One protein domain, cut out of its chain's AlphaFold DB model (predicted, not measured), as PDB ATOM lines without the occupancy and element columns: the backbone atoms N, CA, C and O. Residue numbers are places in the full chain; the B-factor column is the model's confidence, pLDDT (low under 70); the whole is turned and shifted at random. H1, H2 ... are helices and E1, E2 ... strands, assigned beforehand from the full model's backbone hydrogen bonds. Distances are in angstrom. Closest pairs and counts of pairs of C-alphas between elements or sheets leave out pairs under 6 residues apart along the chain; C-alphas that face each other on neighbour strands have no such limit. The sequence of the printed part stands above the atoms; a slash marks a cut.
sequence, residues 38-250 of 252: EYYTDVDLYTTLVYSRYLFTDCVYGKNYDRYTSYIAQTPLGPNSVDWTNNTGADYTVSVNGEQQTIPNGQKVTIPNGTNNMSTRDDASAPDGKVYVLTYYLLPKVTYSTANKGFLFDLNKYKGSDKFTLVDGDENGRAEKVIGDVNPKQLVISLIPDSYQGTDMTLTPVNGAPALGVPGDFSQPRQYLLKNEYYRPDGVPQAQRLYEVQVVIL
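Overview. This is residues 38 to 250 of the 252 residues of an uncharacterized protein of Prevotella sp (UniProt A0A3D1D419). Three lobes make this model: a strongly twisted sheet of E7, E8, E16, E15 and E14 at one end, a smaller lobe at the other end with the sheet E9, E12, E11 beside E2, E10 and the far part of E1, and a small side lobe of two strand pairs, E3 with E6 and E4 with E5. The long strand E1 runs between the two end lobes. The printed part has 213 residues, with two named helices and 16 named strands in the order H1, E1 to E6, H2, E7 to E16; it is mostly strand, and the largest sheet, in the order E7, E8, E16, E15, E14, is mixed. The whole is only just loose, close to compact, with a radius of gyration of the C-alphas of 20.5 A and spans of 69 by 44 by 28 A.

Along the chain. Begin in the largest sheet: E7 is residues 118 to 122, E8 130 to 138, E14 201 to 206 and E15 222 to 228. E16, residues 240 to 249, runs 29.6 A to C-alpha 249 at (-26.988, 5.165, -50.925). Find C-alpha 45 at (-39.752, 21.216, -40.285), where E1 begins; it runs 39.9 A to residue 62, and E2, residues 67 to 76, spans 27.8 A. E10 is 151 to 154, E13 187 to 193, E9 141 to 145, E11 164 to 167 and E12 177 to 181. In the side lobe are E3, 81 to 85, E4, 92 to 96, E5, 99 to 103, and E6, 108 to 112. H1 is residues 38 to 41, H2 114 to 117.

Arrangement. E8 and E16 are parallel, with N 134 and O 244 2.8 A apart, within hydrogen-bond range. E14, E15 and E16 form a meander, each strand the antiparallel neighbour of the one before. H2 stands at this sheet's level, its height 3.4 A, with C-alphas 114 and 134 closest at 4.8 A; H1 only grazes the sheet. Both helices are too short for an O i to N i+4 pair. E1 bends by 93 degrees at residue 58; E2 lies on one side of it, antiparallel, with N 54 and O 73 2.9 A apart, and E10 and E13 on the other side. E8 runs on into E9 at 71 degrees.

Size, cuts and confidence. The C-alphas of Glu 171 and Gly 235, the two farthest apart, are 70.7 A apart. The printed part has no cut; the links E14 to E15 and E15 to E16 are long. Residues 195 to 199 have pLDDT under 70.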
ATOM      1  N   GLU A  38     -50.140  28.399 -31.386       87.56
ATOM      2  CA  GLU A  38     -49.592  27.900 -32.646       87.56
ATOM      3  C   GLU A  38     -48.077  28.119 -32.785       87.56
ATOM      4  O   GLU A  38     -47.418  27.316 -33.430       87.56
ATOM      5  N   TYR A  39     -47.490  29.139 -32.149       87.56
ATOM      6  CA  TYR A  39     -46.055  29.416 -32.261       87.56
ATOM      7  C   TYR A  39     -45.207  28.689 -31.240       87.56
ATOM      8  O   TYR A  39     -44.093  28.322 -31.584       87.56
ATOM      9  N   TYR A  40     -45.676  28.479 -30.005       88.75
ATOM     10  CA  TYR A  40     -44.868  27.795 -28.982       88.75
ATOM     11  C   TYR A  40     -45.081  26.277 -28.939       88.75
ATOM     12  O   TYR A  40     -44.375  25.579 -28.206       88.75
ATOM     13  N   THR A  41     -46.061  25.763 -29.690       90.31
ATOM     14  CA  THR A  41     -46.327  24.321 -29.828       90.31
ATOM     15  C   THR A  41     -45.732  23.710 -31.093       90.31
ATOM     16  O   THR A  41     -45.524  22.496 -31.122       90.31
ATOM     17  N   ASP A  42     -45.417  24.524 -32.104       90.94
ATOM     18  CA  ASP A  42     -44.870  24.046 -33.370       90.94
ATOM     19  C   ASP A  42     -43.432  23.527 -33.216       90.94
ATOM     20  O   ASP A  42     -42.547  24.175 -32.653       90.94
ATOM     21  N   VAL A  43     -43.209  22.318 -33.711       92.69
ATOM     22  CA  VAL A  43     -41.908  21.650 -33.792       92.69
ATOM     23  C   VAL A  43     -41.819  20.863 -35.099       92.69
ATOM     24  O   VAL A  43     -41.238  19.776 -35.143       92.69
ATOM     25  N   ASP A  44     -42.438  21.381 -36.158       92.50
ATOM     26  CA  ASP A  44     -42.366  20.850 -37.510       92.50
ATOM     27  C   ASP A  44     -41.126  21.392 -38.249       92.50
ATOM     28  O   ASP A  44     -40.446  22.337 -37.835       92.50
ATOM     29  N   LEU A  45     -40.784  20.743 -39.364       92.38
ATOM     30  CA  LEU A  45     -39.752  21.216 -40.285       92.38
ATOM     31  C   LEU A  45     -40.433  21.752 -41.540       92.38
ATOM     32  O   LEU A  45     -41.139  21.004 -42.214       92.38
ATOM     33  N   TYR A  46     -40.136  22.997 -41.910       88.00
ATOM     34  CA  TYR A  46     -40.561  23.563 -43.190       88.00
ATOM     35  C   TYR A  46     -39.876  22.851 -44.358       88.00
ATOM     36  O   TYR A  46     -40.496  22.486 -45.358       88.00
ATOM     37  N   THR A  47     -38.560  22.659 -44.254       89.00
ATOM     38  CA  THR A  47     -37.793  21.978 -45.292       89.00
ATOM     39  C   THR A  47     -36.484  21.415 -44.757       89.00
ATOM     40  O   THR A  47     -36.082  21.621 -43.611       89.00
ATOM     41  N   THR A  48     -35.790  20.690 -45.618       92.19
ATOM     42  CA  THR A  48     -34.495  20.090 -45.336       92.19
ATOM     43  C   THR A  48     -33.606  20.218 -46.555       92.19
ATOM     44  O   THR A  48     -34.083  20.144 -47.685       92.19
ATOM     45  N   LEU A  49     -32.304  20.372 -46.345       94.81
ATOM     46  CA  LEU A  49     -31.331  20.479 -47.424       94.81
ATOM     47  C   LEU A  49     -30.253  19.413 -47.262       94.81
ATOM     48  O   LEU A  49     -29.732  19.224 -46.164       94.81
ATOM     49  N   VAL A  50     -29.887  18.765 -48.367       97.06
ATOM     50  CA  VAL A  50     -28.810  17.770 -48.421       97.06
ATOM     51  C   VAL A  50     -27.889  18.106 -49.582       97.06
ATOM     52  O   VAL A  50     -28.332  18.229 -50.726       97.06
ATOM     53  N   TYR A  51     -26.599  18.242 -49.289       97.50
ATOM     54  CA  TYR A  51     -25.573  18.525 -50.282       97.50
ATOM     55  C   TYR A  51     -24.385  17.584 -50.144       97.50
ATOM     56  O   TYR A  51     -23.973  17.233 -49.037       97.50
ATOM     57  N   SER A  52     -23.760  17.296 -51.282       97.19
ATOM     58  CA  SER A  52     -22.350  16.927 -51.307       97.19
ATOM     59  C   SER A  52     -21.519  18.189 -51.497       97.19
ATOM     60  O   SER A  52     -21.818  18.997 -52.382       97.19
ATOM     61  N   ARG A  53     -20.474  18.372 -50.689       95.62
ATOM     62  CA  ARG A  53     -19.550  19.507 -50.795       95.62
ATOM     63  C   ARG A  53     -18.122  18.986 -50.823       95.62
ATOM     64  O   ARG A  53     -17.741  18.210 -49.955       95.62
ATOM     65  N   TYR A  54     -17.330  19.450 -51.783       95.50
ATOM     66  CA  TYR A  54     -15.944  19.026 -51.947       95.50
ATOM     67  C   TYR A  54     -15.021  20.219 -52.204       95.50
ATOM     68  O   TYR A  54     -15.360  21.121 -52.973       95.50
ATOM     69  N   LEU A  55     -13.848  20.225 -51.563       95.06
ATOM     70  CA  LEU A  55     -12.805  21.230 -51.775       95.06
ATOM     71  C   LEU A  55     -11.767  20.703 -52.772       95.06
ATOM     72  O   LEU A  55     -10.926  19.869 -52.446       95.06
ATOM     73  N   PHE A  56     -11.791  21.246 -53.982       96.25
ATOM     74  CA  PHE A  56     -10.787  21.008 -55.010       96.25
ATOM     75  C   PHE A  56      -9.624  21.973 -54.793       96.25
ATOM     76  O   PHE A  56      -9.752  23.162 -55.078       96.25
ATOM     77  N   THR A  57      -8.514  21.479 -54.246       96.88
ATOM     78  CA  THR A  57      -7.360  22.318 -53.880       96.88
ATOM     79  C   THR A  57      -6.382  22.425 -55.046       96.88
ATOM     80  O   THR A  57      -5.887  21.408 -55.528       96.88
ATOM     81  N   ASP A  58      -6.126  23.653 -55.496       96.44
ATOM     82  CA  ASP A  58      -5.139  24.025 -56.526       96.44
ATOM     83  C   ASP A  58      -5.199  23.206 -57.829       96.44
ATOM     84  O   ASP A  58      -4.215  23.062 -58.556       96.44
ATOM     85  N   CYS A  59      -6.384  22.686 -58.152       96.56
ATOM     86  CA  CYS A  59      -6.636  21.867 -59.335       96.56
ATOM     87  C   CYS A  59      -7.803  22.382 -60.186       96.56
ATOM     88  O   CYS A  59      -8.326  21.655 -61.027       96.56
ATOM     89  N   VAL A  60      -8.208  23.642 -59.997       97.19
ATOM     90  CA  VAL A  60      -9.174  24.314 -60.872       97.19
ATOM     91  C   VAL A  60      -8.466  25.408 -61.662       97.19
ATOM     92  O   VAL A  60      -7.914  26.345 -61.093       97.19
ATOM     93  N   TYR A  61      -8.464  25.280 -62.984       96.56
ATOM     94  CA  TYR A  61      -7.840  26.209 -63.917       96.56
ATOM     95  C   TYR A  61      -8.794  27.357 -64.271       96.56
ATOM     96  O   TYR A  61      -9.887  27.126 -64.790       96.56
ATOM     97  N   GLY A  62      -8.385  28.599 -64.005       95.62
ATOM     98  CA  GLY A  62      -9.129  29.808 -64.362       95.62
ATOM     99  C   GLY A  62      -8.664  30.392 -65.697       95.62
ATOM    100  O   GLY A  62      -7.637  31.067 -65.742       95.62
ATOM    101  N   LYS A  63      -9.450  30.209 -66.766       91.94
ATOM    102  CA  LYS A  63      -9.113  30.611 -68.148       91.94
ATOM    103  C   LYS A  63      -8.739  32.087 -68.282       91.94
ATOM    104  O   LYS A  63      -7.787  32.414 -68.975       91.94
ATOM    105  N   ASN A  64      -9.473  32.971 -67.606       89.44
ATOM    106  CA  ASN A  64      -9.307  34.424 -67.753       89.44
ATOM    107  C   ASN A  64      -8.020  34.969 -67.116       89.44
ATOM    108  O   ASN A  64      -7.636  36.098 -67.402       89.44
ATOM    109  N   TYR A  65      -7.392  34.201 -66.225       89.56
ATOM    110  CA  TYR A  65      -6.227  34.640 -65.456       89.56
ATOM    111  C   TYR A  65      -5.027  33.696 -65.606       89.56
ATOM    112  O   TYR A  65      -4.035  33.909 -64.917       89.56
ATOM    113  N   ASP A  66      -5.153  32.654 -66.440       94.00
ATOM    114  CA  ASP A  66      -4.136  31.623 -66.703       94.00
ATOM    115  C   ASP A  66      -3.445  31.109 -65.425       94.00
ATOM    116  O   ASP A  66      -2.225  31.112 -65.272       94.00
ATOM    117  N   ARG A  67      -4.257  30.732 -64.431       95.38
ATOM    118  CA  ARG A  67      -3.762  30.277 -63.125       95.38
ATOM    119  C   ARG A  67      -4.642  29.202 -62.518       95.38
ATOM    120  O   ARG A  67      -5.849  29.155 -62.764       95.38
ATOM    121  N   TYR A  68      -4.029  28.383 -61.673       96.12
ATOM    122  CA  TYR A  68      -4.742  27.431 -60.834       96.12
ATOM    123  C   TYR A  68      -5.238  28.100 -59.554       96.12
ATOM    124  O   TYR A  68      -4.611  29.017 -59.024       96.12
ATOM    125  N   THR A  69      -6.385  27.637 -59.081       95.31
ATOM    126  CA  THR A  69      -7.000  28.057 -57.829       95.31
ATOM    127  C   THR A  69      -7.624  26.863 -57.128       95.31
ATOM    128  O   THR A  69      -7.900  25.823 -57.735       95.31
ATOM    129  N   SER A  70      -7.887  27.055 -55.844       95.69
ATOM    130  CA  SER A  70      -8.773  26.204 -55.069       95.69
ATOM    131  C   SER A  70     -10.239  26.612 -55.269       95.69
ATOM    132  O   SER A  70     -10.537  27.786 -55.512       95.69
ATOM    133  N   TYR A  71     -11.156  25.647 -55.186       94.75
ATOM    134  CA  TYR A  71     -12.591  25.844 -55.393       94.75
ATOM    135  C   TYR A  71     -13.410  24.873 -54.539       94.75
ATOM    136  O   TYR A  71     -13.133  23.674 -54.508       94.75
ATOM    137  N   ILE A  72     -14.448  25.380 -53.876       95.00
ATOM    138  CA  ILE A  72     -15.433  24.548 -53.183       95.00
ATOM    139  C   ILE A  72     -16.595  24.313 -54.140       95.00
ATOM    140  O   ILE A  72     -17.331  25.242 -54.465       95.00
ATOM    141  N   ALA A  73     -16.770  23.067 -54.564       95.56
ATOM    142  CA  ALA A  73     -17.950  22.659 -55.304       95.56
ATOM    143  C   ALA A  73     -19.014  22.147 -54.331       95.56
ATOM    144  O   ALA A  73     -18.707  21.432 -53.375       95.56
ATOM    145  N   GLN A  74     -20.272  22.488 -54.591       95.19
ATOM    146  CA  GLN A  74     -21.409  22.003 -53.822       95.19
ATOM    147  C   GLN A  74     -22.537  21.609 -54.767       95.19
ATOM    148  O   GLN A  74     -22.922  22.398 -55.628       95.19
ATOM    149  N   THR A  75     -23.091  20.417 -54.564       96.69
ATOM    150  CA  THR A  75     -24.176  19.873 -55.383       96.69
ATOM    151  C   THR A  75     -25.339  19.450 -54.486       96.69
ATOM    152  O   THR A  75     -25.114  18.671 -53.556       96.69
ATOM    153  N   PRO A  76     -26.569  19.952 -54.718       95.62
ATOM    154  CA  PRO A  76     -27.756  19.476 -54.008       95.62
ATOM    155  C   PRO A  76     -28.070  18.033 -54.401       95.62
ATOM    156  O   PRO A  76     -28.009  17.684 -55.578       95.62
ATOM    157  N   LEU A  77     -28.440  17.208 -53.426       95.25
ATOM    158  CA  LEU A  77     -28.711  15.784 -53.620       95.25
ATOM    159  C   LEU A  77     -30.204  15.459 -53.460       95.25
ATOM    160  O   LEU A  77     -30.566  14.604 -52.662       95.25
ATOM    161  N   GLY A  78     -31.069  16.171 -54.192       85.00
ATOM    162  CA  GLY A  78     -32.508  15.870 -54.255       85.00
ATOM    163  C   GLY A  78     -33.195  15.802 -52.881       85.00
ATOM    164  O   GLY A  78     -33.617  14.722 -52.469       85.00
ATOM    165  N   PRO A  79     -33.333  16.930 -52.155       80.56
ATOM    166  CA  PRO A  79     -33.847  16.921 -50.781       80.56
ATOM    167  C   PRO A  79     -35.289  16.406 -50.655       80.56
ATOM    168  O   PRO A  79     -35.654  15.903 -49.601       80.56
ATOM    169  N   ASN A  80     -36.084  16.510 -51.727       91.00
ATOM    170  CA  ASN A  80     -37.515  16.189 -51.726       91.00
ATOM    171  C   ASN A  80     -37.838  14.844 -52.382       91.00
ATOM    172  O   ASN A  80     -38.846  14.224 -52.043       91.00
ATOM    173  N   SER A  81     -37.023  14.425 -53.350       95.50
ATOM    174  CA  SER A  81     -37.140  13.145 -54.041       95.50
ATOM    175  C   SER A  81     -35.879  12.826 -54.845       95.50
ATOM    176  O   SER A  81     -35.072  13.710 -55.149       95.50
ATOM    177  N   VAL A  82     -35.741  11.555 -55.219       96.12
ATOM    178  CA  VAL A  82     -34.725  11.049 -56.140       96.12
ATOM    179  C   VAL A  82     -35.380  10.214 -57.237       96.12
ATOM    180  O   VAL A  82     -36.223   9.357 -56.970       96.12
ATOM    181  N   ASP A  83     -34.980  10.460 -58.481       96.44
ATOM    182  CA  ASP A  83     -35.293   9.586 -59.608       96.44
ATOM    183  C   ASP A  83     -34.242   8.479 -59.676       96.44
ATOM    184  O   ASP A  83     -33.048   8.757 -59.806       96.44
ATOM    185  N   TRP A  84     -34.682   7.226 -59.629       96.88
ATOM    186  CA  TRP A  84     -33.797   6.069 -59.678       96.88
ATOM    187  C   TRP A  84     -34.377   4.962 -60.552       96.88
ATOM    188  O   TRP A  84     -35.587   4.735 -60.575       96.88
ATOM    189  N   THR A  85     -33.501   4.266 -61.267       97.31
ATOM    190  CA  THR A  85     -33.835   3.036 -61.984       97.31
ATOM    191  C   THR A  85     -33.101   1.897 -61.305       97.31
ATOM    192  O   THR A  85     -31.876   1.940 -61.214       97.31
ATOM    193  N   ASN A  86     -33.830   0.877 -60.860       97.38
ATOM    194  CA  ASN A  86     -33.209  -0.306 -60.284       97.38
ATOM    195  C   ASN A  86     -32.513  -1.115 -61.385       97.38
ATOM    196  O   ASN A  86     -33.186  -1.805 -62.137       97.38
ATOM    197  N   ASN A  87     -31.186  -1.053 -61.476       95.88
ATOM    198  CA  ASN A  87     -30.400  -1.847 -62.430       95.88
ATOM    199  C   ASN A  87     -29.536  -2.917 -61.743       95.88
ATOM    200  O   ASN A  87     -28.619  -3.465 -62.351       95.88
ATOM    201  N   THR A  88     -29.873  -3.275 -60.502       95.50
ATOM    202  CA  THR A  88     -29.065  -4.178 -59.668       95.50
ATOM    203  C   THR A  88     -29.101  -5.647 -60.097       95.50
ATOM    204  O   THR A  88     -28.355  -6.470 -59.565       95.50
ATOM    205  N   GLY A  89     -29.981  -6.013 -61.033       96.00
ATOM    206  CA  GLY A  89     -30.207  -7.393 -61.463       96.00
ATOM    207  C   GLY A  89     -31.200  -8.173 -60.595       96.00
ATOM    208  O   GLY A  89     -31.476  -9.332 -60.901       96.00
ATOM    209  N   ALA A  90     -31.764  -7.560 -59.550       96.88
ATOM    210  CA  ALA A  90     -32.775  -8.148 -58.675       96.88
ATOM    211  C   ALA A  90     -33.764  -7.087 -58.167       96.88
ATOM    212  O   ALA A  90     -33.550  -5.887 -58.329       96.88
ATOM    213  N   ASP A  91     -34.855  -7.528 -57.548       97.62
ATOM    214  CA  ASP A  91     -35.793  -6.630 -56.878       97.62
ATOM    215  C   ASP A  91     -35.115  -5.945 -55.683       97.62
ATOM    216  O   ASP A  91     -34.387  -6.577 -54.914       97.62
ATOM    217  N   TYR A  92     -35.380  -4.652 -55.506       97.75
ATOM    218  CA  TYR A  92     -34.814  -3.853 -54.422       97.75
ATOM    219  C   TYR A  92     -35.926  -3.229 -53.589       97.75
ATOM    220  O   TYR A  92     -36.885  -2.700 -54.139       97.75
ATOM    221  N   THR A  93     -35.813  -3.276 -52.264       97.44
ATOM    222  CA  THR A  93     -36.851  -2.738 -51.374       97.44
ATOM    223  C   THR A  93     -36.405  -1.412 -50.771       97.44
ATOM    224  O   THR A  93     -35.313  -1.312 -50.214       97.44
ATOM    225  N   VAL A  94     -37.266  -0.402 -50.870       97.06
ATOM    226  CA  VAL A  94     -37.116   0.907 -50.223       97.06
ATOM    227  C   VAL A  94     -38.217   1.102 -49.184       97.06
ATOM    228  O   VAL A  94     -39.266   0.471 -49.265       97.06
ATOM    229  N   SER A  95     -37.998   1.987 -48.217       96.00
ATOM    230  CA  SER A  95     -39.015   2.429 -47.271       96.00
ATOM    231  C   SER A  95     -39.520   3.814 -47.673       96.00
ATOM    232  O   SER A  95     -38.745   4.767 -47.772       96.00
ATOM    233  N   VAL A  96     -40.823   3.912 -47.920       96.50
ATOM    234  CA  VAL A  96     -41.528   5.144 -48.269       96.50
ATOM    235  C   VAL A  96     -42.576   5.410 -47.194       96.50
ATOM    236  O   VAL A  96     -43.489   4.615 -47.006       96.50
ATOM    237  N   ASN A  97     -42.423   6.507 -46.452       94.31
ATOM    238  CA  ASN A  97     -43.257   6.889 -45.308       94.31
ATOM    239  C   ASN A  97     -43.400   5.772 -44.257       94.31
ATOM    240  O   ASN A  97     -44.427   5.645 -43.596       94.31
ATOM    241  N   GLY A  98     -42.352   4.958 -44.092       92.31
ATOM    242  CA  GLY A  98     -42.324   3.827 -43.160       92.31
ATOM    243  C   GLY A  98     -42.859   2.514 -43.741       92.31
ATOM    244  O   GLY A  98     -42.692   1.465 -43.120       92.31
ATOM    245  N   GLU A  99     -43.427   2.527 -44.946       95.88
ATOM    246  CA  GLU A  99     -43.924   1.332 -45.631       95.88
ATOM    247  C   GLU A  99     -42.879   0.778 -46.601       95.88
ATOM    248  O   GLU A  99     -42.138   1.525 -47.234       95.88
ATOM    249  N   GLN A 100     -42.790  -0.546 -46.713       96.62
ATOM    250  CA  GLN A 100     -41.857  -1.192 -47.637       96.62
ATOM    251  C   GLN A 100     -42.442  -1.200 -49.049       96.62
ATOM    252  O   GLN A 100     -43.549  -1.688 -49.270       96.62
ATOM    253  N   GLN A 101     -41.668  -0.716 -50.012       96.88
ATOM    254  CA  GLN A 101     -41.995  -0.739 -51.427       96.88
ATOM    255  C   GLN A 101     -40.904  -1.491 -52.190       96.88
ATOM    256  O   GLN A 101     -39.743  -1.081 -52.221       96.88
ATOM    257  N   THR A 102     -41.293  -2.582 -52.844       97.69
ATOM    258  CA  THR A 102     -40.411  -3.332 -53.739       97.69
ATOM    259  C   THR A 102     -40.381  -2.675 -55.114       97.69
ATOM    260  O   THR A 102     -41.422  -2.434 -55.723       97.69
ATOM    261  N   ILE A 103     -39.177  -2.409 -55.609       97.69
ATOM    262  CA  ILE A 103     -38.885  -1.883 -56.938       97.69
ATOM    263  C   ILE A 103     -38.289  -3.024 -57.770       97.69
ATOM    264  O   ILE A 103     -37.136  -3.399 -57.541       97.69
ATOM    265  N   PRO A 104     -39.046  -3.593 -58.719       97.81
ATOM    266  CA  PRO A 104     -38.540  -4.584 -59.659       97.81
ATOM    267  C   PRO A 104     -37.293  -4.132 -60.422       97.81
ATOM    268  O   PRO A 104     -37.120  -2.945 -60.719       97.81
ATOM    269  N   ASN A 105     -36.439  -5.084 -60.793       97.69
ATOM    270  CA  ASN A 105     -35.298  -4.799 -61.664       97.69
ATOM    271  C   ASN A 105     -35.747  -4.215 -63.023       97.69
ATOM    272  O   ASN A 105     -36.711  -4.674 -63.635       97.69
ATOM    273  N   GLY A 106     -35.022  -3.212 -63.506       97.06
ATOM    274  CA  GLY A 106     -35.299  -2.425 -64.708       97.06
ATOM    275  C   GLY A 106     -36.343  -1.317 -64.526       97.06
ATOM    276  O   GLY A 106     -36.547  -0.522 -65.447       97.06
ATOM    277  N   GLN A 107     -37.013  -1.230 -63.372       97.81
ATOM    278  CA  GLN A 107     -38.061  -0.236 -63.158       97.81
ATOM    279  C   GLN A 107     -37.489   1.115 -62.714       97.81
ATOM    280  O   GLN A 107     -36.682   1.195 -61.787       97.81
ATOM    281  N   LYS A 108     -37.968   2.189 -63.357       96.94
ATOM    282  CA  LYS A 108     -37.762   3.572 -62.912       96.94
ATOM    283  C   LYS A 108     -38.824   3.964 -61.881       96.94
ATOM    284  O   LYS A 108     -40.010   3.702 -62.078       96.94
ATOM    285  N   VAL A 109     -38.400   4.640 -60.820       97.06
ATOM    286  CA  VAL A 109     -39.244   5.168 -59.746       97.06
ATOM    287  C   VAL A 109     -38.753   6.553 -59.315       97.06
ATOM    288  O   VAL A 109     -37.570   6.871 -59.437       97.06
ATOM    289  N   THR A 110     -39.669   7.373 -58.805       97.56
ATOM    290  CA  THR A 110     -39.343   8.593 -58.060       97.56
ATOM    291  C   THR A 110     -39.620   8.317 -56.587       97.56
ATOM    292  O   THR A 110     -40.768   8.098 -56.207       97.56
ATOM    293  N   ILE A 111     -38.572   8.275 -55.771       97.50
ATOM    294  CA  ILE A 111     -38.656   7.971 -54.340       97.50
ATOM    295  C   ILE A 111     -38.646   9.302 -53.581       97.50
ATOM    296  O   ILE A 111     -37.759  10.117 -53.843       97.50
ATOM    297  N   PRO A 112     -39.600   9.574 -52.676       97.31
ATOM    298  CA  PRO A 112     -39.569  10.795 -51.881       97.31
ATOM    299  C   PRO A 112     -38.396  10.784 -50.887       97.31
ATOM    300  O   PRO A 112     -37.932   9.725 -50.463       97.31
ATOM    301  N   ASN A 113     -37.948  11.971 -50.479       96.62
ATOM    302  CA  ASN A 113     -36.863  12.178 -49.519       96.62
ATOM    303  C   ASN A 113     -37.254  13.178 -48.426       96.62
ATOM    304  O   ASN A 113     -38.143  14.013 -48.615       96.62
ATOM    305  N   GLY A 114     -36.541  13.109 -47.299       95.31
ATOM    306  CA  GLY A 114     -36.604  14.115 -46.242       95.31
ATOM    307  C   GLY A 114     -37.994  14.219 -45.631       95.31
ATOM    308  O   GLY A 114     -38.575  13.212 -45.232       95.31
ATOM    309  N   THR A 115     -38.542  15.432 -45.566       94.56
ATOM    310  CA  THR A 115     -39.888  15.679 -45.018       94.56
ATOM    311  C   THR A 115     -40.999  14.987 -45.813       94.56
ATOM    312  O   THR A 115     -42.017  14.629 -45.230       94.56
ATOM    313  N   ASN A 116     -40.791  14.716 -47.108       95.75
ATOM    314  CA  ASN A 116     -41.742  13.969 -47.943       95.75
ATOM    315  C   ASN A 116     -41.649  12.447 -47.761       95.75
ATOM    316  O   ASN A 116     -42.473  11.720 -48.312       95.75
ATOM    317  N   ASN A 117     -40.618  11.973 -47.059       96.31
ATOM    318  CA  ASN A 117     -40.399  10.569 -46.728       96.31
ATOM    319  C   ASN A 117     -40.158  10.408 -45.224       96.31
ATOM    320  O   ASN A 117     -39.198   9.767 -44.782       96.31
ATOM    321  N   MET A 118     -41.006  11.076 -44.443       96.75
ATOM    322  CA  MET A 118     -40.946  11.045 -42.994       96.75
ATOM    323  C   MET A 118     -41.834   9.926 -42.458       96.75
ATOM    324  O   MET A 118     -42.989   9.773 -42.852       96.75
ATOM    325  N   SER A 119     -41.300   9.159 -41.517       97.19
ATOM    326  CA  SER A 119     -42.040   8.146 -40.764       97.19
ATOM    327  C   SER A 119     -41.884   8.372 -39.265       97.19
ATOM    328  O   SER A 119     -41.120   9.237 -38.832       97.19
ATOM    329  N   THR A 120     -42.618   7.611 -38.455       97.38
ATOM    330  CA  THR A 120     -42.488   7.659 -36.994       97.38
ATOM    331  C   THR A 120     -42.132   6.287 -36.444       97.38
ATOM    332  O   THR A 120     -42.578   5.264 -36.964       97.38
ATOM    333  N   ARG A 121     -41.320   6.270 -35.389       96.12
ATOM    334  CA  ARG A 121     -40.973   5.075 -34.613       96.12
ATOM    335  C   ARG A 121     -41.213   5.364 -33.137       96.12
ATOM    336  O   ARG A 121     -40.725   6.378 -32.644       96.12
ATOM    337  N   ASP A 122     -41.919   4.477 -32.444       97.38
ATOM    338  CA  ASP A 122     -42.143   4.619 -31.004       97.38
ATOM    339  C   ASP A 122     -40.824   4.447 -30.231       97.38
ATOM    340  O   ASP A 122     -40.063   3.504 -30.461       97.38
ATOM    341  N   ASP A 123     -40.556   5.372 -29.312       96.62
ATOM    342  CA  ASP A 123     -39.395   5.378 -28.427       96.62
ATOM    343  C   ASP A 123     -39.732   6.170 -27.160       96.62
ATOM    344  O   ASP A 123     -39.851   7.394 -27.181       96.62
ATOM    345  N   ALA A 124     -39.858   5.473 -26.030       96.06
ATOM    346  CA  ALA A 124     -40.228   6.084 -24.755       96.06
ATOM    347  C   ALA A 124     -39.197   7.099 -24.219       96.06
ATOM    348  O   ALA A 124     -39.497   7.811 -23.263       96.06
ATOM    349  N   SER A 125     -37.986   7.154 -24.786       93.81
ATOM    350  CA  SER A 125     -36.975   8.154 -24.431       93.81
ATOM    351  C   SER A 125     -37.123   9.477 -25.189       93.81
ATOM    352  O   SER A 125     -36.515  10.474 -24.793       93.81
ATOM    353  N   ALA A 126     -37.924   9.510 -26.259       96.44
ATOM    354  CA  ALA A 126     -38.194  10.722 -27.019       96.44
ATOM    355  C   ALA A 126     -39.250  11.611 -26.320       96.44
ATOM    356  O   ALA A 126     -40.088  11.088 -25.583       96.44
ATOM    357  N   PRO A 127     -39.252  12.942 -26.548       94.88
ATOM    358  CA  PRO A 127     -40.098  13.885 -25.802       94.88
ATOM    359  C   PRO A 127     -41.603  13.577 -25.802       94.88
ATOM    360  O   PRO A 127     -42.258  13.724 -24.774       94.88
ATOM    361  N   ASP A 128     -42.144  13.135 -26.935       93.06
ATOM    362  CA  ASP A 128     -43.548  12.750 -27.122       93.06
ATOM    363  C   ASP A 128     -43.719  11.227 -27.283       93.06
ATOM    364  O   ASP A 128     -44.760  10.742 -27.731       93.06
ATOM    365  N   GLY A 129     -42.689  10.458 -26.918       96.69
ATOM    366  CA  GLY A 129     -42.643   9.013 -27.101       96.69
ATOM    367  C   GLY A 129     -42.372   8.568 -28.541       96.69
ATOM    368  O   GLY A 129     -42.513   7.375 -28.822       96.69
ATOM    369  N   LYS A 130     -42.014   9.482 -29.462       97.75
ATOM    370  CA  LYS A 130     -41.768   9.170 -30.877       97.75
ATOM    371  C   LYS A 130     -40.489   9.791 -31.434       97.75
ATOM    372  O   LYS A 130     -40.107  10.917 -31.132       97.75
ATOM    373  N   VAL A 131     -39.855   9.054 -32.340       98.06
ATOM    374  CA  VAL A 131     -38.782   9.547 -33.212       98.06
ATOM    375  C   VAL A 131     -39.342   9.771 -34.608       98.06
ATOM    376  O   VAL A 131     -39.958   8.874 -35.184       98.06
ATOM    377  N   TYR A 132     -39.091  10.951 -35.164       97.88
ATOM    378  CA  TYR A 132     -39.502  11.347 -36.507       97.88
ATOM    379  C   TYR A 132     -38.351  11.092 -37.478       97.88
ATOM    380  O   TYR A 132     -37.348  11.806 -37.485       97.88
ATOM    381  N   VAL A 133     -38.465  10.027 -38.265       98.12
ATOM    382  CA  VAL A 133     -37.386   9.511 -39.108       98.12
ATOM    383  C   VAL A 133     -37.504  10.089 -40.515       98.12
ATOM    384  O   VAL A 133     -38.465   9.800 -41.221       98.12
ATOM    385  N   LEU A 134     -36.512  10.881 -40.916       97.69
ATOM    386  CA  LEU A 134     -36.326  11.454 -42.247       97.69
ATOM    387  C   LEU A 134     -35.391  10.551 -43.055       97.69
ATOM    388  O   LEU A 134     -34.190  10.484 -42.767       97.69
ATOM    389  N   THR A 135     -35.917   9.890 -44.082       97.50
ATOM    390  CA  THR A 135     -35.119   9.003 -44.940       97.50
ATOM    391  C   THR A 135     -34.699   9.718 -46.222       97.50
ATOM    392  O   THR A 135     -35.520  10.326 -46.911       97.50
ATOM    393  N   TYR A 136     -33.411   9.632 -46.557       97.75
ATOM    394  CA  TYR A 136     -32.833  10.155 -47.792       97.75
ATOM    395  C   TYR A 136     -32.212   9.032 -48.611       97.75
ATOM    396  O   TYR A 136     -31.199   8.451 -48.223       97.75
ATOM    397  N   TYR A 137     -32.780   8.785 -49.780       97.69
ATOM    398  CA  TYR A 137     -32.198   7.972 -50.830       97.69
ATOM    399  C   TYR A 137     -31.354   8.850 -51.748       97.69
ATOM    400  O   TYR A 137     -31.856   9.804 -52.348       97.69
ATOM    401  N   LEU A 138     -30.066   8.536 -51.854       97.62
ATOM    402  CA  LEU A 138     -29.107   9.268 -52.680       97.62
ATOM    403  C   LEU A 138     -28.547   8.344 -53.760       97.62
ATOM    404  O   LEU A 138     -28.278   7.174 -53.496       97.62
ATOM    405  N   LEU A 139     -28.323   8.873 -54.961       96.94
ATOM    406  CA  LEU A 139     -27.562   8.157 -55.987       96.94
ATOM    407  C   LEU A 139     -26.097   7.995 -55.540       96.94
ATOM    408  O   LEU A 139     -25.587   8.854 -54.815       96.94
ATOM    409  N   PRO A 140     -25.386   6.940 -55.971       96.38
ATOM    410  CA  PRO A 140     -24.017   6.690 -55.521       96.38
ATOM    411  C   PRO A 140     -22.998   7.640 -56.159       96.38
ATOM    412  O   PRO A 140     -21.878   7.763 -55.663       96.38
ATOM    413  N   LYS A 141     -23.377   8.335 -57.236       96.69
ATOM    414  CA  LYS A 141     -22.545   9.310 -57.943       96.69
ATOM    415  C   LYS A 141     -23.090  10.721 -57.787       96.69
ATOM    416  O   LYS A 141     -24.296  10.953 -57.802       96.69
ATOM    417  N   VAL A 142     -22.180  11.687 -57.718       97.00
ATOM    418  CA  VAL A 142     -22.489  13.119 -57.693       97.00
ATOM    419  C   VAL A 142     -21.687  13.848 -58.758       97.00
ATOM    420  O   VAL A 142     -20.493  13.617 -58.927       97.00
ATOM    421  N   THR A 143     -22.353  14.754 -59.474       97.50
ATOM    422  CA  THR A 143     -21.699  15.655 -60.427       97.50
ATOM    423  C   THR A 143     -21.418  16.995 -59.760       97.50
ATOM    424  O   THR A 143     -22.343  17.678 -59.322       97.50
ATOM    425  N   TYR A 144     -20.157  17.403 -59.728       97.56
ATOM    426  CA  TYR A 144     -19.733  18.742 -59.341       97.56
ATOM    427  C   TYR A 144     -19.549  19.602 -60.586       97.56
ATOM    428  O   TYR A 144     -19.035  19.128 -61.597       97.56
ATOM    429  N   SER A 145     -19.962  20.865 -60.513       96.88
ATOM    430  CA  SER A 145     -19.803  21.841 -61.597       96.88
ATOM    431  C   SER A 145     -19.029  23.060 -61.101       96.88
ATOM    432  O   SER A 145     -19.170  23.472 -59.942       96.88
ATOM    433  N   THR A 146     -18.219  23.656 -61.967       94.62
ATOM    434  CA  THR A 146     -17.663  24.986 -61.714       94.62
ATOM    435  C   THR A 146     -18.752  26.055 -61.845       94.62
ATOM    436  O   THR A 146     -19.827  25.817 -62.396       94.62
ATOM    437  N   ALA A 147     -18.488  27.254 -61.321       86.56
ATOM    438  CA  ALA A 147     -19.463  28.345 -61.331       86.56
ATOM    439  C   ALA A 147     -19.829  28.834 -62.749       86.56
ATOM    440  O   ALA A 147     -20.894  29.412 -62.943       86.56
ATOM    441  N   ASN A 148     -18.931  28.662 -63.726       86.75
ATOM    442  CA  ASN A 148     -19.121  29.041 -65.125       86.75
ATOM    443  C   ASN A 148     -17.995  28.469 -66.009       86.75
ATOM    444  O   ASN A 148     -16.987  27.965 -65.512       86.75
ATOM    445  N   LYS A 149     -18.118  28.670 -67.326       86.81
ATOM    446  CA  LYS A 149     -17.168  28.201 -68.355       86.81
ATOM    447  C   LYS A 149     -15.736  28.740 -68.240       86.81
ATOM    448  O   LYS A 149     -14.848  28.281 -68.964       86.81
ATOM    449  N   GLY A 150     -15.512  29.746 -67.395       91.62
ATOM    450  CA  GLY A 150     -14.211  30.351 -67.122       91.62
ATOM    451  C   GLY A 150     -13.344  29.540 -66.159       91.62
ATOM    452  O   GLY A 150     -12.149  29.814 -66.071       91.62
ATOM    453  N   PHE A 151     -13.908  28.538 -65.480       95.38
ATOM    454  CA  PHE A 151     -13.183  27.640 -64.584       95.38
ATOM    455  C   PHE A 151     -13.350  26.190 -65.025       95.38
ATOM    456  O   PHE A 151     -14.460  25.762 -65.343       95.38
ATOM    457  N   LEU A 152     -12.257  25.432 -65.000       96.94
ATOM    458  CA  LEU A 152     -12.244  24.015 -65.345       96.94
ATOM    459  C   LEU A 152     -11.536  23.206 -64.263       96.94
ATOM    460  O   LEU A 152     -10.437  23.567 -63.850       96.94
ATOM    461  N   PHE A 153     -12.129  22.100 -63.835       97.75
ATOM    462  CA  PHE A 153     -11.416  21.077 -63.079       97.75
ATOM    463  C   PHE A 153     -10.312  20.476 -63.946       97.75
ATOM    464  O   PHE A 153     -10.549  20.190 -65.114       97.75
ATOM    465  N   ASP A 154      -9.135  20.266 -63.371       96.69
ATOM    466  CA  ASP A 154      -7.978  19.652 -64.017       96.69
ATOM    467  C   ASP A 154      -7.515  18.460 -63.171       96.69
ATOM    468  O   ASP A 154      -6.841  18.606 -62.143       96.69
ATOM    469  N   LEU A 155      -7.901  17.253 -63.593       93.94
ATOM    470  CA  LEU A 155      -7.591  16.041 -62.834       93.94
ATOM    471  C   LEU A 155      -6.111  15.640 -62.928       93.94
ATOM    472  O   LEU A 155      -5.641  14.901 -62.068       93.94
ATOM    473  N   ASN A 156      -5.338  16.187 -63.876       94.38
ATOM    474  CA  ASN A 156      -3.883  15.988 -63.920       94.38
ATOM    475  C   ASN A 156      -3.171  16.732 -62.774       94.38
ATOM    476  O   ASN A 156      -2.064  16.361 -62.361       94.38
ATOM    477  N   LYS A 157      -3.789  17.797 -62.247       95.81
ATOM    478  CA  LYS A 157      -3.287  18.555 -61.088       95.81
ATOM    479  C   LYS A 157      -3.858  18.096 -59.759       95.81
ATOM    480  O   LYS A 157      -3.217  18.327 -58.740       95.81
ATOM    481  N   TYR A 158      -5.005  17.433 -59.765       94.88
ATOM    482  CA  TYR A 158      -5.626  16.914 -58.557       94.88
ATOM    483  C   TYR A 158      -4.705  15.923 -57.814       94.88
ATOM    484  O   TYR A 158      -4.058  15.069 -58.420       94.88
ATOM    485  N   LYS A 159      -4.609  16.082 -56.487       93.69
ATOM    486  CA  LYS A 159      -3.728  15.294 -55.597       93.69
ATOM    487  C   LYS A 159      -4.467  14.548 -54.487       93.69
ATOM    488  O   LYS A 159      -3.815  13.920 -53.658       93.69
ATOM    489  N   GLY A 160      -5.793  14.649 -54.432       91.19
ATOM    490  CA  GLY A 160      -6.576  13.935 -53.427       91.19
ATOM    491  C   GLY A 160      -6.674  12.437 -53.730       91.19
ATOM    492  O   GLY A 160      -6.274  11.964 -54.795       91.19
ATOM    493  N   SER A 161      -7.202  11.684 -52.768       91.88
ATOM    494  CA  SER A 161      -7.383  10.232 -52.877       91.88
ATOM    495  C   SER A 161      -8.691   9.827 -53.553       91.88
ATOM    496  O   SER A 161      -8.805   8.692 -54.019       91.88
ATOM    497  N   ASP A 162      -9.682  10.722 -53.588       93.56
ATOM    498  CA  ASP A 162     -10.984  10.432 -54.189       93.56
ATOM    499  C   ASP A 162     -10.870  10.290 -55.703       93.56
ATOM    500  O   ASP A 162     -10.078  10.977 -56.352       93.56
ATOM    501  N   LYS A 163     -11.667   9.389 -56.273       93.25
ATOM    502  CA  LYS A 163     -11.661   9.124 -57.710       93.25
ATOM    503  C   LYS A 163     -12.703   9.993 -58.393       93.25
ATOM    504  O   LYS A 163     -13.894   9.877 -58.112       93.25
ATOM    505  N   PHE A 164     -12.236  10.815 -59.324       96.69
ATOM    506  CA  PHE A 164     -13.086  11.652 -60.157       96.69
ATOM    507  C   PHE A 164     -12.940  11.288 -61.631       96.69
ATOM    508  O   PHE A 164     -11.871  10.868 -62.076       96.69
ATOM    509  N   THR A 165     -14.006  11.496 -62.396       97.06
ATOM    510  CA  THR A 165     -13.996  11.435 -63.860       97.06
ATOM    511  C   THR A 165     -14.449  12.769 -64.435       97.06
ATOM    512  O   THR A 165     -15.329  13.430 -63.885       97.06
ATOM    513  N   LEU A 166     -13.826  13.198 -65.533       96.94
ATOM    514  CA  LEU A 166     -14.254  14.391 -66.265       96.94
ATOM    515  C   LEU A 166     -15.545  14.086 -67.033       96.94
ATOM    516  O   LEU A 166     -15.687  13.001 -67.597       96.94
ATOM    517  N   VAL A 167     -16.443  15.063 -67.110       96.88
ATOM    518  CA  VAL A 167     -17.580  15.039 -68.041       96.88
ATOM    519  C   VAL A 167     -17.245  15.962 -69.202       96.88
ATOM    520  O   VAL A 167     -16.985  17.141 -68.972       96.88
ATOM    521  N   ASP A 168     -17.240  15.426 -70.423       93.00
ATOM    522  CA  ASP A 168     -16.901  16.168 -71.648       93.00
ATOM    523  C   ASP A 168     -15.537  16.884 -71.557       93.00
ATOM    524  O   ASP A 168     -15.411  18.074 -71.845       93.00
ATOM    525  N   GLY A 169     -14.515  16.155 -71.094       90.38
ATOM    526  CA  GLY A 169     -13.162  16.688 -70.929       90.38
ATOM    527  C   GLY A 169     -12.519  17.136 -72.242       90.38
ATOM    528  O   GLY A 169     -12.687  16.497 -73.280       90.38
ATOM    529  N   ASP A 170     -11.761  18.227 -72.182       90.50
ATOM    530  CA  ASP A 170     -10.951  18.713 -73.292       90.50
ATOM    531  C   ASP A 170      -9.644  17.911 -73.458       90.50
ATOM    532  O   ASP A 170      -9.281  17.057 -72.644       90.50
ATOM    533  N   GLU A 171      -8.904  18.214 -74.525       89.12
ATOM    534  CA  GLU A 171      -7.610  17.595 -74.844       89.12
ATOM    535  C   GLU A 171      -6.535  17.782 -73.758       89.12
ATOM    536  O   GLU A 171      -5.564  17.028 -73.710       89.12
ATOM    537  N   ASN A 172      -6.713  18.754 -72.859       88.38
ATOM    538  CA  ASN A 172      -5.795  19.048 -71.762       88.38
ATOM    539  C   ASN A 172      -6.182  18.322 -70.461       88.38
ATOM    540  O   ASN A 172      -5.545  18.534 -69.425       88.38
ATOM    541  N   GLY A 173      -7.211  17.468 -70.492       90.88
ATOM    542  CA  GLY A 173      -7.718  16.771 -69.312       90.88
ATOM    543  C   GLY A 173      -8.468  17.701 -68.361       90.88
ATOM    544  O   GLY A 173      -8.373  17.545 -67.139       90.88
ATOM    545  N   ARG A 174      -9.190  18.684 -68.912       94.94
ATOM    546  CA  ARG A 174      -9.939  19.673 -68.137       94.94
ATOM    547  C   ARG A 174     -11.421  19.670 -68.489       94.94
ATOM    548  O   ARG A 174     -11.785  19.451 -69.637       94.94
ATOM    549  N   ALA A 175     -12.288  19.947 -67.519       96.56
ATOM    550  CA  ALA A 175     -13.734  20.017 -67.748       96.56
ATOM    551  C   ALA A 175     -14.444  20.986 -66.801       96.56
ATOM    552  O   ALA A 175     -13.996  21.231 -65.685       96.56
ATOM    553  N   GLU A 176     -15.608  21.492 -67.210       96.44
ATOM    554  CA  GLU A 176     -16.494  22.277 -66.331       96.44
ATOM    555  C   GLU A 176     -17.140  21.411 -65.240       96.44
ATOM    556  O   GLU A 176     -17.625  21.928 -64.233       96.44
ATOM    557  N   LYS A 177     -17.155  20.090 -65.444       97.75
ATOM    558  CA  LYS A 177     -17.841  19.130 -64.591       97.75
ATOM    559  C   LYS A 177     -16.982  17.908 -64.306       97.75
ATOM    560  O   LYS A 177     -16.285  17.407 -65.187       97.75
ATOM    561  N   VAL A 178     -17.099  17.404 -63.084       97.94
ATOM    562  CA  VAL A 178     -16.515  16.128 -62.665       97.94
ATOM    563  C   VAL A 178     -17.540  15.288 -61.927       97.94
ATOM    564  O   VAL A 178     -18.372  15.823 -61.197       97.94
ATOM    565  N   ILE A 179     -17.474  13.975 -62.101       98.19
ATOM    566  CA  ILE A 179     -18.273  13.007 -61.352       98.19
ATOM    567  C   ILE A 179     -17.379  12.355 -60.306       98.19
ATOM    568  O   ILE A 179     -16.257  11.963 -60.615       98.19
ATOM    569  N   GLY A 180     -17.877  12.235 -59.081       97.12
ATOM    570  CA  GLY A 180     -17.251  11.466 -58.009       97.12
ATOM    571  C   GLY A 180     -18.271  10.616 -57.262       97.12
ATOM    572  O   GLY A 180     -19.471  10.675 -57.540       97.12
ATOM    573  N   ASP A 181     -17.781   9.839 -56.304       96.88
ATOM    574  CA  ASP A 181     -18.630   9.057 -55.410       96.88
ATOM    575  C   ASP A 181     -19.286   9.959 -54.357       96.88
ATOM    576  O   ASP A 181     -18.663  10.879 -53.817       96.88
ATOM    577  N   VAL A 182     -20.552   9.689 -54.039       96.56
ATOM    578  CA  VAL A 182     -21.195  10.272 -52.862       96.56
ATOM    579  C   VAL A 182     -20.575   9.646 -51.620       96.56
ATOM    580  O   VAL A 182     -20.610   8.432 -51.429       96.56
ATOM    581  N   ASN A 183     -20.025  10.488 -50.746       95.75
ATOM    582  CA  ASN A 183     -19.461  10.053 -49.479       95.75
ATOM    583  C   ASN A 183     -20.439  10.370 -48.333       95.75
ATOM    584  O   ASN A 183     -20.505  11.527 -47.907       95.75
ATOM    585  N   PRO A 184     -21.156   9.375 -47.772       96.31
ATOM    586  CA  PRO A 184     -22.085   9.614 -46.667       96.31
ATOM    587  C   PRO A 184     -21.379  10.130 -45.405       96.31
ATOM    588  O   PRO A 184     -22.028  10.682 -44.522       96.31
ATOM    589  N   LYS A 185     -20.047   9.998 -45.318       96.44
ATOM    590  CA  LYS A 185     -19.253  10.488 -44.187       96.44
ATOM    591  C   LYS A 185     -18.934  11.988 -44.245       96.44
ATOM    592  O   LYS A 185     -18.293  12.502 -43.331       96.44
ATOM    593  N   GLN A 186     -19.299  12.667 -45.334       95.38
ATOM    594  CA  GLN A 186     -18.979  14.079 -45.579       95.38
ATOM    595  C   GLN A 186     -20.160  14.852 -46.184       95.38
ATOM    596  O   GLN A 186     -19.972  15.821 -46.922       95.38
ATOM    597  N   LEU A 187     -21.389  14.440 -45.874       97.62
ATOM    598  CA  LEU A 187     -22.580  15.152 -46.331       97.62
ATOM    599  C   LEU A 187     -22.789  16.429 -45.525       97.62
ATOM    600  O   LEU A 187     -22.465  16.500 -44.342       97.62
ATOM    601  N   VAL A 188     -23.377  17.431 -46.172       97.75
ATOM    602  CA  VAL A 188     -23.858  18.645 -45.515       97.75
ATOM    603  C   VAL A 188     -25.376  18.567 -45.463       97.75
ATOM    604  O   VAL A 188     -26.031  18.700 -46.498       97.75
ATOM    605  N   ILE A 189     -25.929  18.354 -44.270       97.12
ATOM    606  CA  ILE A 189     -27.379  18.282 -44.046       97.12
ATOM    607  C   ILE A 189     -27.819  19.453 -43.175       97.12
ATOM    608  O   ILE A 189     -27.140  19.812 -42.217       97.12
ATOM    609  N   SER A 190     -28.939  20.077 -43.527       95.12
ATOM    610  CA  SER A 190     -29.600  21.112 -42.727       95.12
ATOM    611  C   SER A 190     -31.068  20.753 -42.550       95.12
ATOM    612  O   SER A 190     -31.741  20.421 -43.525       95.12
ATOM    613  N   LEU A 191     -31.554  20.835 -41.316       94.69
ATOM    614  CA  LEU A 191     -32.975  20.755 -40.995       94.69
ATOM    615  C   LEU A 191     -33.441  22.185 -40.735       94.69
ATOM    616  O   LEU A 191     -32.781  22.901 -39.981       94.69
ATOM    617  N   ILE A 192     -34.503  22.618 -41.404       92.00
ATOM    618  CA  ILE A 192     -35.007  23.988 -41.321       92.00
ATOM    619  C   ILE A 192     -36.369  23.921 -40.628       92.00
ATOM    620  O   ILE A 192     -37.331  23.468 -41.255       92.00
ATOM    621  N   PRO A 193     -36.448  24.318 -39.345       90.88
ATOM    622  CA  PRO A 193     -37.700  24.345 -38.599       90.88
ATOM    623  C   PRO A 193     -38.744  25.236 -39.269       90.88
ATOM    624  O   PRO A 193     -38.381  26.232 -39.912       90.88
ATOM    625  N   ASP A 194     -40.022  24.884 -39.123       84.12
ATOM    626  CA  ASP A 194     -41.119  25.703 -39.631       84.12
ATOM    627  C   ASP A 194     -41.239  26.994 -38.824       84.12
ATOM    628  O   ASP A 194     -41.776  27.070 -37.729       84.12
ATOM    629  N   SER A 195     -40.574  28.022 -39.335       65.88
ATOM    630  CA  SER A 195     -40.350  29.292 -38.650       65.88
ATOM    631  C   SER A 195     -41.128  30.408 -39.325       65.88
ATOM    632  O   SER A 195     -40.707  31.564 -39.270       65.88
ATOM    633  N   TYR A 196     -42.267  30.086 -39.958       58.16
ATOM    634  CA  TYR A 196     -43.073  31.025 -40.744       58.16
ATOM    635  C   TYR A 196     -43.379  32.342 -39.996       58.16
ATOM    636  O   TYR A 196     -43.643  33.351 -40.643       58.16
ATOM    637  N   GLN A 197     -43.278  32.365 -38.656       53.16
ATOM    638  CA  GLN A 197     -43.481  33.552 -37.817       53.16
ATOM    639  C   GLN A 197     -42.342  33.890 -36.822       53.16
ATOM    640  O   GLN A 197     -42.510  34.791 -36.003       53.16
ATOM    641  N   GLY A 198     -41.163  33.252 -36.912       55.50
ATOM    642  CA  GLY A 198     -39.979  33.641 -36.120       55.50
ATOM    643  C   GLY A 198     -38.967  32.525 -35.828       55.50
ATOM    644  O   GLY A 198     -39.213  31.346 -36.064       55.50
ATOM    645  N   THR A 199     -37.785  32.922 -35.348       65.25
ATOM    646  CA  THR A 199     -36.546  32.117 -35.335       65.25
ATOM    647  C   THR A 199     -36.218  31.446 -33.999       65.25
ATOM    648  O   THR A 199     -35.110  30.932 -33.841       65.25
ATOM    649  N   ASP A 200     -37.136  31.453 -33.034       82.44
ATOM    650  CA  ASP A 200     -36.884  30.948 -31.680       82.44
ATOM    651  C   ASP A 200     -37.053  29.423 -31.614       82.44
ATOM    652  O   ASP A 200     -37.883  28.882 -30.892       82.44
ATOM    653  N   MET A 201     -36.252  28.706 -32.401       90.06
ATOM    654  CA  MET A 201     -36.165  27.251 -32.378       90.06
ATOM    655  C   MET A 201     -34.713  26.799 -32.442       90.06
ATOM    656  O   MET A 201     -33.919  27.295 -33.241       90.06
ATOM    657  N   THR A 202     -34.371  25.809 -31.621       92.12
ATOM    658  CA  THR A 202     -33.008  25.278 -31.539       92.12
ATOM    659  C   THR A 202     -32.975  23.816 -31.951       92.12
ATOM    660  O   THR A 202     -33.668  22.982 -31.373       92.12
ATOM    661  N   LEU A 203     -32.108  23.490 -32.911       93.50
ATOM    662  CA  LEU A 203     -31.765  22.117 -33.278       93.50
ATOM    663  C   LEU A 203     -30.439  21.727 -32.642       93.50
ATOM    664  O   LEU A 203     -29.397  22.299 -32.957       93.50
ATOM    665  N   THR A 204     -30.473  20.725 -31.768       96.25
ATOM    666  CA  THR A 204     -29.281  20.233 -31.070       96.25
ATOM    667  C   THR A 204     -28.958  18.808 -31.516       96.25
ATOM    668  O   THR A 204     -29.838  17.949 -31.427       96.25
ATOM    669  N   PRO A 205     -27.726  18.510 -31.971       97.69
ATOM    670  CA  PRO A 205     -27.315  17.133 -32.214       97.69
ATOM    671  C   PRO A 205     -27.333  16.333 -30.908       97.69
ATOM    672  O   PRO A 205     -26.865  16.807 -29.873       97.69
ATOM    673  N   VAL A 206     -27.831  15.100 -30.960       96.88
ATOM    674  CA  VAL A 206     -27.803  14.170 -29.824       96.88
ATOM    675  C   VAL A 206     -27.078  12.884 -30.210       96.88
ATOM    676  O   VAL A 206     -26.831  12.623 -31.387       96.88
ATOM    677  N   ASN A 207     -26.689  12.082 -29.216       94.00
ATOM    678  CA  ASN A 207     -26.069  10.768 -29.435       94.00
ATOM    679  C   ASN A 207     -24.832  10.803 -30.361       94.00
ATOM    680  O   ASN A 207     -24.589   9.888 -31.146       94.00
ATOM    681  N   GLY A 208     -24.044  11.882 -30.278       94.38
ATOM    682  CA  GLY A 208     -22.828  12.061 -31.077       94.38
ATOM    683  C   GLY A 208     -23.074  12.385 -32.554       94.38
ATOM    684  O   GLY A 208     -22.177  12.182 -33.373       94.38
ATOM    685  N   ALA A 209     -24.271  12.857 -32.917       97.94
ATOM    686  CA  ALA A 209     -24.536  13.364 -34.257       97.94
ATOM    687  C   ALA A 209     -23.628  14.564 -34.609       97.94
ATOM    688  O   ALA A 209     -23.287  15.359 -33.726       97.94
ATOM    689  N   PRO A 210     -23.208  14.703 -35.881       97.56
ATOM    690  CA  PRO A 210     -22.440  15.863 -36.323       97.56
ATOM    691  C   PRO A 210     -23.286  17.143 -36.258       97.56
ATOM    692  O   PRO A 210     -24.509  17.096 -36.203       97.56
ATOM    693  N   ALA A 211     -22.640  18.308 -36.297       97.25
ATOM    694  CA  ALA A 211     -23.363  19.567 -36.454       97.25
ATOM    695  C   ALA A 211     -24.025  19.658 -37.845       97.25
ATOM    696  O   ALA A 211     -23.463  19.201 -38.842       97.25
ATOM    697  N   LEU A 212     -25.204  20.283 -37.915       95.94
ATOM    698  CA  LEU A 212     -25.893  20.578 -39.176       95.94
ATOM    699  C   LEU A 212     -25.218  21.752 -39.915       95.94
ATOM    700  O   LEU A 212     -24.532  22.576 -39.312       95.94
ATOM    701  N   GLY A 213     -25.405  21.834 -41.234       94.38
ATOM    702  CA  GLY A 213     -24.886  22.919 -42.086       94.38
ATOM    703  C   GLY A 213     -23.389  22.834 -42.422       94.38
ATOM    704  O   GLY A 213     -22.888  23.602 -43.252       94.38
ATOM    705  N   VAL A 214     -22.679  21.862 -41.851       94.56
ATOM    706  CA  VAL A 214     -21.263  21.565 -42.115       94.56
ATOM    707  C   VAL A 214     -21.089  20.110 -42.567       94.56
ATOM    708  O   VAL A 214     -22.000  19.307 -42.365       94.56
ATOM    709  N   PRO A 215     -19.957  19.748 -43.201       95.81
ATOM    710  CA  PRO A 215     -19.683  18.356 -43.540       95.81
ATOM    711  C   PRO A 215     -19.667  17.476 -42.286       95.81
ATOM    712  O   PRO A 215     -18.960  17.775 -41.323       95.81
ATOM    713  N   GLY A 216     -20.428  16.386 -42.312       97.12
ATOM    714  CA  GLY A 216     -20.563  15.455 -41.199       97.12
ATOM    715  C   GLY A 216     -20.779  14.018 -41.660       97.12
ATOM    716  O   GLY A 216     -21.079  13.757 -42.826       97.12
ATOM    717  N   ASP A 217     -20.621  13.083 -40.721       97.88
ATOM    718  CA  ASP A 217     -20.805  11.660 -40.989       97.88
ATOM    719  C   ASP A 217     -22.253  11.218 -40.766       97.88
ATOM    720  O   ASP A 217     -22.705  11.108 -39.627       97.88
ATOM    721  N   PHE A 218     -22.947  10.904 -41.858       97.81
ATOM    722  CA  PHE A 218     -24.316  10.392 -41.905       97.81
ATOM    723  C   PHE A 218     -24.381   8.956 -42.447       97.81
ATOM    724  O   PHE A 218     -25.428   8.505 -42.900       97.81
ATOM    725  N   SER A 219     -23.273   8.209 -42.386       97.25
ATOM    726  CA  SER A 219     -23.243   6.782 -42.749       97.25
ATOM    727  C   SER A 219     -24.014   5.879 -41.781       97.25
ATOM    728  O   SER A 219     -24.143   4.683 -42.027       97.25
ATOM    729  N   GLN A 220     -24.507   6.442 -40.679       97.06
ATOM    730  CA  GLN A 220     -25.372   5.812 -39.686       97.06
ATOM    731  C   GLN A 220     -26.491   6.799 -39.318       97.06
ATOM    732  O   GLN A 220     -26.284   8.006 -39.481       97.06
ATOM    733  N   PRO A 221     -27.637   6.328 -38.790       97.62
ATOM    734  CA  PRO A 221     -28.713   7.206 -38.339       97.62
ATOM    735  C   PRO A 221     -28.222   8.270 -37.346       97.62
ATOM    736  O   PRO A 221     -27.503   7.952 -36.395       97.62
ATOM    737  N   ARG A 222     -28.598   9.536 -37.564       98.31
ATOM    738  CA  ARG A 222     -28.192  10.681 -36.726       98.31
ATOM    739  C   ARG A 222     -29.395  11.407 -36.166       98.31
ATOM    740  O   ARG A 222     -30.302  11.737 -36.916       98.31
ATOM    741  N   GLN A 223     -29.378  11.697 -34.873       98.19
ATOM    742  CA  GLN A 223     -30.531  12.266 -34.187       98.19
ATOM    743  C   GLN A 223     -30.315  13.725 -33.783       98.19
ATOM    744  O   GLN A 223     -29.214  14.124 -33.396       98.19
ATOM    745  N   TYR A 224     -31.392  14.505 -33.850       98.31
ATOM    746  CA  TYR A 224     -31.420  15.933 -33.557       98.31
ATOM    747  C   TYR A 224     -32.680  16.276 -32.767       98.31
ATOM    748  O   TYR A 224     -33.790  15.961 -33.189       98.31
ATOM    749  N   LEU A 225     -32.504  16.932 -31.624       97.75
ATOM    750  CA  LEU A 225     -33.602  17.421 -30.804       97.75
ATOM    751  C   LEU A 225     -33.944  18.846 -31.234       97.75
ATOM    752  O   LEU A 225     -33.119  19.751 -31.075       97.75
ATOM    753  N   LEU A 226     -35.144  19.030 -31.771       95.94
ATOM    754  CA  LEU A 226     -35.739  20.338 -31.998       95.94
ATOM    755  C   LEU A 226     -36.434  20.787 -30.715       95.94
ATOM    756  O   LEU A 226     -37.210  20.028 -30.132       95.94
ATOM    757  N   LYS A 227     -36.159  22.014 -30.285       94.69
ATOM    758  CA  LYS A 227     -36.840  22.669 -29.171       94.69
ATOM    759  C   LYS A 227     -37.433  23.982 -29.630       94.69
ATOM    760  O   LYS A 227     -36.744  24.767 -30.283       94.69
ATOM    761  N   ASN A 228     -38.675  24.216 -29.240       93.06
ATOM    762  CA  ASN A 228     -39.331  25.493 -29.418       93.06
ATOM    763  C   ASN A 228     -38.997  26.425 -28.245       93.06
ATOM    764  O   ASN A 228     -39.268  26.111 -27.088       93.06
ATOM    765  N   GLU A 229     -38.361  27.555 -28.529       91.62
ATOM    766  CA  GLU A 229     -37.877  28.525 -27.543       91.62
ATOM    767  C   GLU A 229     -38.788  29.755 -27.416       91.62
ATOM    768  O   GLU A 229     -38.463  30.674 -26.660       91.62
ATOM    769  N   TYR A 230     -39.944  29.780 -28.094       90.06
ATOM    770  CA  TYR A 230     -40.909  30.859 -27.913       90.06
ATOM    771  C   TYR A 230     -41.333  30.977 -26.452       90.06
ATOM    772  O   TYR A 230     -41.493  29.995 -25.713       90.06
ATOM    773  N   TYR A 231     -41.557  32.224 -26.040       89.31
ATOM    774  CA  TYR A 231     -42.152  32.485 -24.744       89.31
ATOM    775  C   TYR A 231     -43.573  31.904 -24.703       89.31
ATOM    776  O   TYR A 231     -44.403  32.178 -25.571       89.31
ATOM    777  N   ARG A 232     -43.827  31.089 -23.682       91.00
ATOM    778  CA  ARG A 232     -45.043  30.290 -23.494       91.00
ATOM    779  C   ARG A 232     -45.636  30.560 -22.108       91.00
ATOM    780  O   ARG A 232     -44.887  30.984 -21.227       91.00
ATOM    781  N   PRO A 233     -46.937  30.306 -21.889       92.88
ATOM    782  CA  PRO A 233     -47.561  30.490 -20.584       92.88
ATOM    783  C   PRO A 233     -46.908  29.638 -19.488       92.88
ATOM    784  O   PRO A 233     -46.403  28.540 -19.744       92.88
ATOM    785  N   ASP A 234     -46.975  30.115 -18.246       90.25
ATOM    786  CA  ASP A 234     -46.475  29.376 -17.087       90.25
ATOM    787  C   ASP A 234     -47.145  28.000 -16.963       90.25
ATOM    788  O   ASP A 234     -48.357  27.847 -17.108       90.25
ATOM    789  N   GLY A 235     -46.339  26.976 -16.679       91.81
ATOM    790  CA  GLY A 235     -46.808  25.595 -16.546       91.81
ATOM    791  C   GLY A 235     -47.000  24.846 -17.868       91.81
ATOM    792  O   GLY A 235     -47.161  23.626 -17.831       91.81
ATOM    793  N   VAL A 236     -46.912  25.515 -19.025       93.12
ATOM    794  CA  VAL A 236     -46.906  24.842 -20.329       93.12
ATOM    795  C   VAL A 236     -45.509  24.256 -20.596       93.12
ATOM    796  O   VAL A 236     -44.512  24.995 -20.581       93.12
ATOM    797  N   PRO A 237     -45.385  22.931 -20.816       93.06
ATOM    798  CA  PRO A 237     -44.112  22.319 -21.177       93.06
ATOM    799  C   PRO A 237     -43.558  22.896 -22.479       93.06
ATOM    800  O   PRO A 237     -44.301  23.318 -23.359       93.06
ATOM    801  N   GLN A 238     -42.234  22.898 -22.614       93.88
ATOM    802  CA  GLN A 238     -41.604  23.273 -23.875       93.88
ATOM    803  C   GLN A 238     -41.945  22.235 -24.947       93.88
ATOM    804  O   GLN A 238     -41.720  21.045 -24.716       93.88
ATOM    805  N   ALA A 239     -42.426  22.670 -26.112       94.00
ATOM    806  CA  ALA A 239     -42.587  21.769 -27.241       94.00
ATOM    807  C   ALA A 239     -41.214  21.321 -27.754       94.00
ATOM    808  O   ALA A 239     -40.288  22.123 -27.925       94.00
ATOM    809  N   GLN A 240     -41.066  20.015 -27.946       96.19
ATOM    810  CA  GLN A 240     -39.825  19.397 -28.391       96.19
ATOM    811  C   GLN A 240     -40.133  18.202 -29.286       96.19
ATOM    812  O   GLN A 240     -41.138  17.522 -29.088       96.19
ATOM    813  N   ARG A 241     -39.235  17.907 -30.225       96.81
ATOM    814  CA  ARG A 241     -39.340  16.733 -31.092       96.81
ATOM    815  C   ARG A 241     -37.978  16.156 -31.427       96.81
ATOM    816  O   ARG A 241     -37.036  16.894 -31.720       96.81
ATOM    817  N   LEU A 242     -37.881  14.830 -31.408       98.25
ATOM    818  CA  LEU A 242     -36.672  14.122 -31.802       98.25
ATOM    819  C   LEU A 242     -36.761  13.700 -33.273       98.25
ATOM    820  O   LEU A 242     -37.576  12.854 -33.636       98.25
ATOM    821  N   TYR A 243     -35.891  14.266 -34.103       98.12
ATOM    822  CA  TYR A 243     -35.715  13.876 -35.499       98.12
ATOM    823  C   TYR A 243     -34.550  12.900 -35.650       98.12
ATOM    824  O   TYR A 243     -33.520  13.055 -34.997       98.12
ATOM    825  N   GLU A 244     -34.674  11.931 -36.551       98.19
ATOM    826  CA  GLU A 244     -33.599  11.027 -36.966       98.19
ATOM    827  C   GLU A 244     -33.392  11.142 -38.475       98.19
ATOM    828  O   GLU A 244     -34.322  10.979 -39.252       98.19
ATOM    829  N   VAL A 245     -32.168  11.415 -38.903       98.12
ATOM    830  CA  VAL A 245     -31.762  11.445 -40.305       98.12
ATOM    831  C   VAL A 245     -31.160  10.095 -40.663       98.12
ATOM    832  O   VAL A 245     -30.155   9.693 -40.070       98.12
ATOM    833  N   GLN A 246     -31.740   9.427 -41.655       97.69
ATOM    834  CA  GLN A 246     -31.221   8.193 -42.237       97.69
ATOM    835  C   GLN A 246     -30.847   8.428 -43.696       97.69
ATOM    836  O   GLN A 246     -31.645   8.941 -44.477       97.69
ATOM    837  N   VAL A 247     -29.629   8.044 -44.073       97.94
ATOM    838  CA  VAL A 247     -29.143   8.151 -45.451       97.94
ATOM    839  C   VAL A 247     -28.911   6.755 -46.006       97.94
ATOM    840  O   VAL A 247     -28.185   5.955 -45.419       97.94
ATOM    841  N   VAL A 248     -29.497   6.487 -47.167       97.31
ATOM    842  CA  VAL A 248     -29.324   5.254 -47.927       97.31
ATOM    843  C   VAL A 248     -28.739   5.612 -49.286       97.31
ATOM    844  O   VAL A 248     -29.339   6.353 -50.063       97.31
ATOM    845  N   ILE A 249     -27.554   5.080 -49.580       97.38
ATOM    846  CA  ILE A 249     -26.988   5.165 -50.925       97.38
ATOM    847  C   ILE A 249     -27.619   4.055 -51.760       97.38
ATOM    848  O   ILE A 249     -27.475   2.875 -51.439       97.38
ATOM    849  N   LEU A 250     -28.345   4.442 -52.804       97.25
ATOM    850  CA  LEU A 250     -28.967   3.510 -53.730       97.25
ATOM    851  C   LEU A 250     -27.887   2.765 -54.525       97.25
ATOM    852  O   LEU A 250     -26.884   3.370 -54.916       97.25
TER     853      LEU A 250